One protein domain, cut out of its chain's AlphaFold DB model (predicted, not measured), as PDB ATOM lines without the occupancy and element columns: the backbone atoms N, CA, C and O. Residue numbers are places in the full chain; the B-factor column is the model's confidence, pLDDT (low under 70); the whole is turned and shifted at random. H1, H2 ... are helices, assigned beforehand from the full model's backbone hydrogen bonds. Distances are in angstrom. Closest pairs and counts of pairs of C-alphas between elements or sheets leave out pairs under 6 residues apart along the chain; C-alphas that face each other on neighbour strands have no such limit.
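AT A GLANCE: This is residues 845 to 910 of the 996 residues of a protein of Psilocybe cyanescens (UniProt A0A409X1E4). Three short helices, H1, H2 and H3, follow each other round an open arc with a corner at each joint, and the long link of residues 873 to 901, which holds no named element, first loops out from the end of H3, where residues 873 to 878 stick out, and then folds back toward the open side of the arc before it leads out to H4. H4, at the far end of the printed part, sticks out as an arm away from this body and makes much of the length. The printed part has 66 residues with four named helices, in the order H1, H2, H3, H4, and no named strand; its class is all helix. It is only just loose, close to compact, with a radius of gyration of the C-alphas of 13.1 A, and spans 44 by 21 by 18 A.

IN THESE COORDINATES: H1, residues 845 to 852, begins with C-alpha 845 at (152.818, 296.341, 249.819) and is 11.0 A long from first to last C-alpha. H2, residues 854 to 863, is the longest helix by residues and measures 14.2 A. H3, residues 865 to 872, measures 10.7 A and ends with C-alpha 872 at (144.389, 304.217, 240.751). Residues 873 to 901 hold no named element. H4, residues 902 to 910, measures 11.8 A and ends with C-alpha 910 at (120.438, 311.420, 235.908).

HOW THE PARTS SIT: H1 and H2 are close but not clearly touching; their closest C-alphas, those of Phe 850 and Ala 857, are 5.7 A apart. They run opposite ways at a steep tilt of 64 degrees. H2 and H3 are also close but not clearly touching, with the closest C-alphas, those of Leu 861 and Ala 868, 5.8 A apart. Their lines are about perpendicular, at 74 degrees. H1 and H3 are apart. H4 is apart from H1, H2 and H3. In H1, H2, H3 and H4 every pair of O i and N i+4 is within hydrogen-bond range.

THE WHOLE: The C-alphas farthest apart are those of Ser 852 and Asn 910, at 44.4 A. The printed part has no cut. The links from H1 to H2 and from H2 to H3 are tight, with 1 residue each, while the link from H3 to H4 is long, with 29 residues. Residues 873 to 878 stand free, and so do residues 901 to 910, of which 902 to 910 belong to H4. The body without these stretches has 50 residues, spans 28 by 21 by 15 A and has a radius of gyration of 10.3 A. The mean pLDDT of the printed part is 78.7; residues 875 to 877 and 897 to 909 are under 70, and the mean for H4 is 60.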
ATOM      1  N   THR A 845     152.764 297.803 249.999       87.69
ATOM      2  CA  THR A 845     152.818 296.341 249.819       87.69
ATOM      3  C   THR A 845     152.645 295.889 248.368       87.69
ATOM      4  O   THR A 845     153.286 294.926 247.949       87.69
ATOM      5  N   TYR A 846     151.882 296.628 247.561       86.44
ATOM      6  CA  TYR A 846     151.756 296.355 246.124       86.44
ATOM      7  C   TYR A 846     153.083 296.435 245.343       86.44
ATOM      8  O   TYR A 846     153.215 295.804 244.297       86.44
ATOM      9  N   GLN A 847     154.080 297.176 245.832       86.06
ATOM     10  CA  GLN A 847     155.397 297.238 245.191       86.06
ATOM     11  C   GLN A 847     156.158 295.917 245.367       86.06
ATOM     12  O   GLN A 847     156.894 295.517 244.470       86.06
ATOM     13  N   LEU A 848     155.906 295.178 246.458       89.75
ATOM     14  CA  LEU A 848     156.425 293.818 246.635       89.75
ATOM     15  C   LEU A 848     155.794 292.841 245.644       89.75
ATOM     16  O   LEU A 848     156.475 291.939 245.165       89.75
ATOM     17  N   PHE A 849     154.512 293.019 245.312       89.69
ATOM     18  CA  PHE A 849     153.861 292.236 244.260       89.69
ATOM     19  C   PHE A 849     154.514 292.507 242.896       89.69
ATOM     20  O   PHE A 849     154.850 291.565 242.182       89.69
ATOM     21  N   PHE A 850     154.766 293.779 242.570       87.69
ATOM     22  CA  PHE A 850     155.402 294.173 241.310       87.69
ATOM     23  C   PHE A 850     156.855 293.681 241.185       87.69
ATOM     24  O   PHE A 850     157.242 293.248 240.106       87.69
ATOM     25  N   ASP A 851     157.653 293.704 242.258       85.75
ATOM     26  CA  ASP A 851     159.043 293.216 242.244       85.75
ATOM     27  C   ASP A 851     159.143 291.677 242.250       85.75
ATOM     28  O   ASP A 851     159.908 291.078 241.485       85.75
ATOM     29  N   SER A 852     158.343 291.006 243.086       87.19
ATOM     30  CA  SER A 852     158.395 289.543 243.206       87.19
ATOM     31  C   SER A 852     157.736 288.808 242.037       87.19
ATOM     32  O   SER A 852     158.182 287.717 241.684       87.19
ATOM     33  N   GLN A 853     156.690 289.383 241.433       88.94
ATOM     34  CA  GLN A 853     155.862 288.738 240.407       88.94
ATOM     35  C   GLN A 853     155.464 289.708 239.264       88.94
ATOM     36  O   GLN A 853     154.271 289.865 238.978       88.94
ATOM     37  N   PRO A 854     156.428 290.363 238.581       86.69
ATOM     38  CA  PRO A 854     156.145 291.404 237.589       86.69
ATOM     39  C   PRO A 854     155.266 290.925 236.425       86.69
ATOM     40  O   PRO A 854     154.403 291.670 235.964       86.69
ATOM     41  N   GLU A 855     155.418 289.679 235.969       89.12
ATOM     42  CA  GLU A 855     154.615 289.114 234.878       89.12
ATOM     43  C   GLU A 855     153.152 288.890 235.288       89.12
ATOM     44  O   GLU A 855     152.243 289.104 234.485       89.12
ATOM     45  N   ALA A 856     152.904 288.491 236.541       90.81
ATOM     46  CA  ALA A 856     151.549 288.342 237.072       90.81
ATOM     47  C   ALA A 856     150.899 289.705 237.348       90.81
ATOM     48  O   ALA A 856     149.721 289.884 237.039       90.81
ATOM     49  N   ALA A 857     151.666 290.678 237.848       89.44
ATOM     50  CA  ALA A 857     151.203 292.052 238.010       89.44
ATOM     51  C   ALA A 857     150.823 292.693 236.664       89.44
ATOM     52  O   ALA A 857     149.742 293.267 236.539       89.44
ATOM     53  N   ALA A 858     151.659 292.534 235.631       88.75
ATOM     54  CA  ALA A 858     151.346 292.983 234.276       88.75
ATOM     55  C   ALA A 858     150.077 292.301 233.733       88.75
ATOM     56  O   ALA A 858     149.148 292.984 233.305       88.75
ATOM     57  N   ALA A 859     149.980 290.969 233.840       92.69
ATOM     58  CA  ALA A 859     148.810 290.217 233.386       92.69
ATOM     59  C   ALA A 859     147.508 290.582 234.131       92.69
ATOM     60  O   ALA A 859     146.424 290.511 233.547       92.69
ATOM     61  N   GLU A 860     147.582 290.987 235.403       91.62
ATOM     62  CA  GLU A 860     146.429 291.505 236.149       91.62
ATOM     63  C   GLU A 860     146.004 292.897 235.657       91.62
ATOM     64  O   GLU A 860     144.810 293.146 235.477       91.62
ATOM     65  N   LEU A 861     146.960 293.799 235.421       89.19
ATOM     66  CA  LEU A 861     146.692 295.159 234.943       89.19
ATOM     67  C   LEU A 861     146.138 295.157 233.507       89.19
ATOM     68  O   LEU A 861     145.171 295.868 233.223       89.19
ATOM     69  N   ASP A 862     146.681 294.310 232.628       90.50
ATOM     70  CA  ASP A 862     146.245 294.164 231.231       90.50
ATOM     71  C   ASP A 862     144.827 293.581 231.098       90.50
ATOM     72  O   ASP A 862     144.102 293.910 230.155       90.50
ATOM     73  N   LYS A 863     144.389 292.761 232.066       89.88
ATOM     74  CA  LYS A 863     143.061 292.118 232.102       89.88
ATOM     75  C   LYS A 863     141.903 293.120 232.003       89.88
ATOM     76  O   LYS A 863     140.885 292.811 231.386       89.88
ATOM     77  N   ASP A 864     142.048 294.304 232.602       82.88
ATOM     78  CA  ASP A 864     141.200 295.475 232.339       82.88
ATOM     79  C   ASP A 864     141.970 296.766 232.665       82.88
ATOM     80  O   ASP A 864     141.797 297.378 233.725       82.88
ATOM     81  N   ILE A 865     142.773 297.221 231.699       84.06
ATOM     82  CA  ILE A 865     143.540 298.478 231.758       84.06
ATOM     83  C   ILE A 865     142.641 299.665 232.150       84.06
ATOM     84  O   ILE A 865     143.049 300.558 232.898       84.06
ATOM     85  N   ARG A 866     141.376 299.685 231.697       77.81
ATOM     86  CA  ARG A 866     140.435 300.760 232.040       77.81
ATOM     87  C   ARG A 866     140.011 300.679 233.502       77.81
ATOM     88  O   ARG A 866     139.835 301.731 234.110       77.81
ATOM     89  N   ARG A 867     139.803 299.498 234.089       79.69
ATOM     90  CA  ARG A 867     139.566 299.331 235.539       79.69
ATOM     91  C   ARG A 867     140.820 299.663 236.337       79.69
ATOM     92  O   ARG A 867     140.679 300.358 237.334       79.69
ATOM     93  N   ALA A 868     142.006 299.266 235.878       83.56
ATOM     94  CA  ALA A 868     143.265 299.564 236.553       83.56
ATOM     95  C   ALA A 868     143.508 301.077 236.680       83.56
ATOM     96  O   ALA A 868     143.603 301.601 237.790       83.56
ATOM     97  N   VAL A 869     143.467 301.814 235.564       81.25
ATOM     98  CA  VAL A 869     143.635 303.278 235.563       81.25
ATOM     99  C   VAL A 869     142.512 303.980 236.346       81.25
ATOM    100  O   VAL A 869     142.795 304.861 237.157       81.25
ATOM    101  N   ARG A 870     141.242 303.560 236.188       77.44
ATOM    102  CA  ARG A 870     140.109 304.083 236.992       77.44
ATOM    103  C   ARG A 870     140.222 303.737 238.482       77.44
ATOM    104  O   ARG A 870     139.605 304.418 239.295       77.44
ATOM    105  N   GLY A 871     140.908 302.661 238.853       78.06
ATOM    106  CA  GLY A 871     141.137 302.254 240.240       78.06
ATOM    107  C   GLY A 871     142.177 303.142 240.913       78.06
ATOM    108  O   GLY A 871     141.948 303.616 242.022       78.06
ATOM    109  N   THR A 872     143.273 303.431 240.210       79.56
ATOM    110  CA  THR A 872     144.389 304.217 240.751       79.56
ATOM    111  C   THR A 872     144.131 305.726 240.729       79.56
ATOM    112  O   THR A 872     144.390 306.401 241.722       79.56
ATOM    113  N   LEU A 873     143.576 306.276 239.642       75.94
ATOM    114  CA  LEU A 873     143.334 307.722 239.496       75.94
ATOM    115  C   LEU A 873     142.018 308.156 240.172       75.94
ATOM    116  O   LEU A 873     141.045 308.545 239.522       75.94
ATOM    117  N   ARG A 874     141.981 308.057 241.505       74.75
ATOM    118  CA  ARG A 874     140.844 308.444 242.357       74.75
ATOM    119  C   ARG A 874     141.077 309.777 243.066       74.75
ATOM    120  O   ARG A 874     142.204 310.175 243.328       74.75
ATOM    121  N   THR A 875     139.983 310.456 243.403       69.44
ATOM    122  CA  THR A 875     139.984 311.727 244.146       69.44
ATOM    123  C   THR A 875     139.374 311.539 245.535       69.44
ATOM    124  O   THR A 875     138.674 310.557 245.784       69.44
ATOM    125  N   ALA A 876     139.559 312.510 246.435       67.06
ATOM    126  CA  ALA A 876     138.959 312.485 247.776       67.06
ATOM    127  C   ALA A 876     137.414 312.373 247.774       67.06
ATOM    128  O   ALA A 876     136.833 311.872 248.731       67.06
ATOM    129  N   ALA A 877     136.743 312.782 246.689       67.69
ATOM    130  CA  ALA A 877     135.293 312.635 246.512       67.69
ATOM    131  C   ALA A 877     134.852 311.218 246.069       67.69
ATOM    132  O   ALA A 877     133.660 310.932 245.987       67.69
ATOM    133  N   SER A 878     135.803 310.335 245.757       72.94
ATOM    134  CA  SER A 878     135.582 308.940 245.369       72.94
ATOM    135  C   SER A 878     136.746 308.077 245.897       72.94
ATOM    136  O   SER A 878     137.520 307.559 245.086       72.94
ATOM    137  N   PRO A 879     136.904 307.921 247.223       75.38
ATOM    138  CA  PRO A 879     138.031 307.189 247.795       75.38
ATOM    139  C   PRO A 879     138.079 305.723 247.318       75.38
ATOM    140  O   PRO A 879     137.033 305.138 247.012       75.38
ATOM    141  N   PRO A 880     139.277 305.114 247.245       81.81
ATOM    142  CA  PRO A 880     139.424 303.688 246.979       81.81
ATOM    143  C   PRO A 880     138.992 302.834 248.190       81.81
ATOM    144  O   PRO A 880     138.871 303.361 249.300       81.81
ATOM    145  N   PRO A 881     138.797 301.513 248.007       84.31
ATOM    146  CA  PRO A 881     138.624 300.556 249.101       84.31
ATOM    147  C   PRO A 881     139.738 300.646 250.152       84.31
ATOM    148  O   PRO A 881     140.877 300.996 249.834       84.31
ATOM    149  N   SER A 882     139.430 300.270 251.397       84.00
ATOM    150  CA  SER A 882     140.391 300.240 252.515       84.00
ATOM    151  C   SER A 882     141.644 299.419 252.209       84.00
ATOM    152  O   SER A 882     142.735 299.760 252.671       84.00
ATOM    153  N   ASP A 883     141.469 298.366 251.412       85.44
ATOM    154  CA  ASP A 883     142.446 297.301 251.195       85.44
ATOM    155  C   ASP A 883     143.237 297.506 249.892       85.44
ATOM    156  O   ASP A 883     144.154 296.749 249.570       85.44
ATOM    157  N   PHE A 884     142.922 298.567 249.142       85.94
ATOM    158  CA  PHE A 884     143.661 298.941 247.944       85.94
ATOM    159  C   PHE A 884     145.111 299.309 248.294       85.94
ATOM    160  O   PHE A 884     145.371 299.987 249.293       85.94
ATOM    161  N   LEU A 885     146.044 298.855 247.450       86.50
ATOM    162  CA  LEU A 885     147.502 298.922 247.629       86.50
ATOM    163  C   LEU A 885     148.086 298.062 248.776       86.50
ATOM    164  O   LEU A 885     149.302 298.088 248.972       86.50
ATOM    165  N   ARG A 886     147.262 297.302 249.521       88.75
ATOM    166  CA  ARG A 886     147.694 296.548 250.719       88.75
ATOM    167  C   ARG A 886     148.044 295.072 250.506       88.75
ATOM    168  O   ARG A 886     148.503 294.438 251.450       88.75
ATOM    169  N   SER A 887     147.845 294.525 249.308       86.25
ATOM    170  CA  SER A 887     148.160 293.124 248.996       86.25
ATOM    171  C   SER A 887     149.519 292.978 248.303       86.25
ATOM    172  O   SER A 887     149.931 293.845 247.533       86.25
ATOM    173  N   ASN A 888     150.196 291.863 248.579       87.56
ATOM    174  CA  ASN A 888     151.415 291.383 247.923       87.56
ATOM    175  C   ASN A 888     151.132 290.328 246.827       87.56
ATOM    176  O   ASN A 888     152.071 289.808 246.229       87.56
ATOM    177  N   GLU A 889     149.859 290.008 246.572       88.31
ATOM    178  CA  GLU A 889     149.411 288.987 245.606       88.31
ATOM    179  C   GLU A 889     148.527 289.555 244.478       88.31
ATOM    180  O   GLU A 889     148.215 288.847 243.522       88.31
ATOM    181  N   THR A 890     148.064 290.804 244.601       88.19
ATOM    182  CA  THR A 890     147.139 291.440 243.646       88.19
ATOM    183  C   THR A 890     147.096 292.960 243.827       88.19
ATOM    184  O   THR A 890     147.098 293.470 244.949       88.19
ATOM    185  N   PHE A 891     147.014 293.701 242.723       87.06
ATOM    186  CA  PHE A 891     146.863 295.154 242.703       87.06
ATOM    187  C   PHE A 891     145.390 295.608 242.653       87.06
ATOM    188  O   PHE A 891     145.014 296.584 243.310       87.06
ATOM    189  N   ILE A 892     144.535 294.915 241.889       86.56
ATOM    190  CA  ILE A 892     143.132 295.293 241.637       86.56
ATOM    191  C   ILE A 892     142.129 294.487 242.470       86.56
ATOM    192  O   ILE A 892     141.004 294.950 242.628       86.56
ATOM    193  N   GLY A 893     142.507 293.370 243.094       84.31
ATOM    194  CA  GLY A 893     141.602 292.476 243.835       84.31
ATOM    195  C   GLY A 893     140.788 293.144 244.953       84.31
ATOM    196  O   GLY A 893     139.637 292.778 245.180       84.31
ATOM    197  N   ALA A 894     141.296 294.218 245.572       83.31
ATOM    198  CA  ALA A 894     140.526 295.053 246.510       83.31
ATOM    199  C   ALA A 894     139.260 295.691 245.884       83.31
ATOM    200  O   ALA A 894     138.357 296.135 246.593       83.31
ATOM    201  N   TRP A 895     139.180 295.734 244.552       78.06
ATOM    202  CA  TRP A 895     138.029 296.175 243.770       78.06
ATOM    203  C   TRP A 895     137.132 295.025 243.291       78.06
ATOM    204  O   TRP A 895     136.085 295.321 242.723       78.06
ATOM    205  N   ASP A 896     137.468 293.745 243.468       79.06
ATOM    206  CA  ASP A 896     136.659 292.635 242.922       79.06
ATOM    207  C   ASP A 896     135.297 292.493 243.619       79.06
ATOM    208  O   ASP A 896     134.312 292.091 243.002       79.06
ATOM    209  N   HIS A 897     135.207 292.911 244.883       67.50
ATOM    210  CA  HIS A 897     133.947 293.017 245.629       67.50
ATOM    211  C   HIS A 897     133.255 294.384 245.465       67.50
ATOM    212  O   HIS A 897     132.156 294.589 245.977       67.50
ATOM    213  N   VAL A 898     133.867 295.318 244.729       64.88
ATOM    214  CA  VAL A 898     133.242 296.591 244.356       64.88
ATOM    215  C   VAL A 898     132.488 296.385 243.046       64.88
ATOM    216  O   VAL A 898     133.089 296.328 241.967       64.88
ATOM    217  N   GLU A 899     131.157 296.298 243.140       55.75
ATOM    218  CA  GLU A 899     130.279 296.259 241.968       55.75
ATOM    219  C   GLU A 899     130.648 297.382 240.988       55.75
ATOM    220  O   GLU A 899     130.798 298.548 241.377       55.75
ATOM    221  N   GLU A 900     130.788 297.052 239.696       53.81
ATOM    222  CA  GLU A 900     130.991 298.078 238.673       53.81
ATOM    223  C   GLU A 900     129.824 299.059 238.736       53.81
ATOM    224  O   GLU A 900     128.668 298.695 238.512       53.81
ATOM    225  N   ASN A 901     130.137 300.312 239.067       54.44
ATOM    226  CA  ASN A 901     129.160 301.239 239.615       54.44
ATOM    227  C   ASN A 901     128.311 301.908 238.518       54.44
ATOM    228  O   ASN A 901     128.247 303.132 238.390       54.44
ATOM    229  N   ARG A 902     127.632 301.075 237.717       50.84
ATOM    230  CA  ARG A 902     126.598 301.439 236.739       50.84
ATOM    231  C   ARG A 902     125.513 302.289 237.393       50.84
ATOM    232  O   ARG A 902     124.998 303.197 236.751       50.84
ATOM    233  N   LEU A 903     125.219 302.048 238.675       50.69
ATOM    234  CA  LEU A 903     124.290 302.857 239.457       50.69
ATOM    235  C   LEU A 903     124.813 304.285 239.688       50.69
ATOM    236  O   LEU A 903     124.034 305.222 239.566       50.69
ATOM    237  N   LEU A 904     126.107 304.484 239.971       53.50
ATOM    238  CA  LEU A 904     126.723 305.815 240.057       53.50
ATOM    239  C   LEU A 904     126.826 306.484 238.683       53.50
ATOM    240  O   LEU A 904     126.494 307.658 238.574       53.50
ATOM    241  N   GLY A 905     127.218 305.755 237.634       54.44
ATOM    242  CA  GLY A 905     127.234 306.282 236.262       54.44
ATOM    243  C   GLY A 905     125.849 306.762 235.817       54.44
ATOM    244  O   GLY A 905     125.699 307.892 235.354       54.44
ATOM    245  N   TRP A 906     124.819 305.947 236.062       64.06
ATOM    246  CA  TRP A 906     123.422 306.320 235.855       64.06
ATOM    247  C   TRP A 906     123.000 307.496 236.747       64.06
ATOM    248  O   TRP A 906     122.420 308.446 236.238       64.06
ATOM    249  N   ARG A 907     123.334 307.499 238.049       62.59
ATOM    250  CA  ARG A 907     123.020 308.619 238.960       62.59
ATOM    251  C   ARG A 907     123.655 309.930 238.501       62.59
ATOM    252  O   ARG A 907     122.980 310.947 238.557       62.59
ATOM    253  N   LEU A 908     124.903 309.925 238.034       64.44
ATOM    254  CA  LEU A 908     125.586 311.124 237.537       64.44
ATOM    255  C   LEU A 908     124.907 311.663 236.268       64.44
ATOM    256  O   LEU A 908     124.571 312.843 236.226       64.44
ATOM    257  N   ALA A 909     124.610 310.804 235.289       65.88
ATOM    258  CA  ALA A 909     123.847 311.189 234.096       65.88
ATOM    259  C   ALA A 909     122.407 311.648 234.424       65.88
ATOM    260  O   ALA A 909     121.885 312.576 233.810       65.88
ATOM    261  N   ASN A 910     121.770 311.046 235.432       71.19
ATOM    262  CA  ASN A 910     120.438 311.420 235.908       71.19
ATOM    263  C   ASN A 910     120.448 312.745 236.706       71.19
ATOM    264  O   ASN A 910     119.484 313.501 236.664       71.19
TER     265      ASN A 910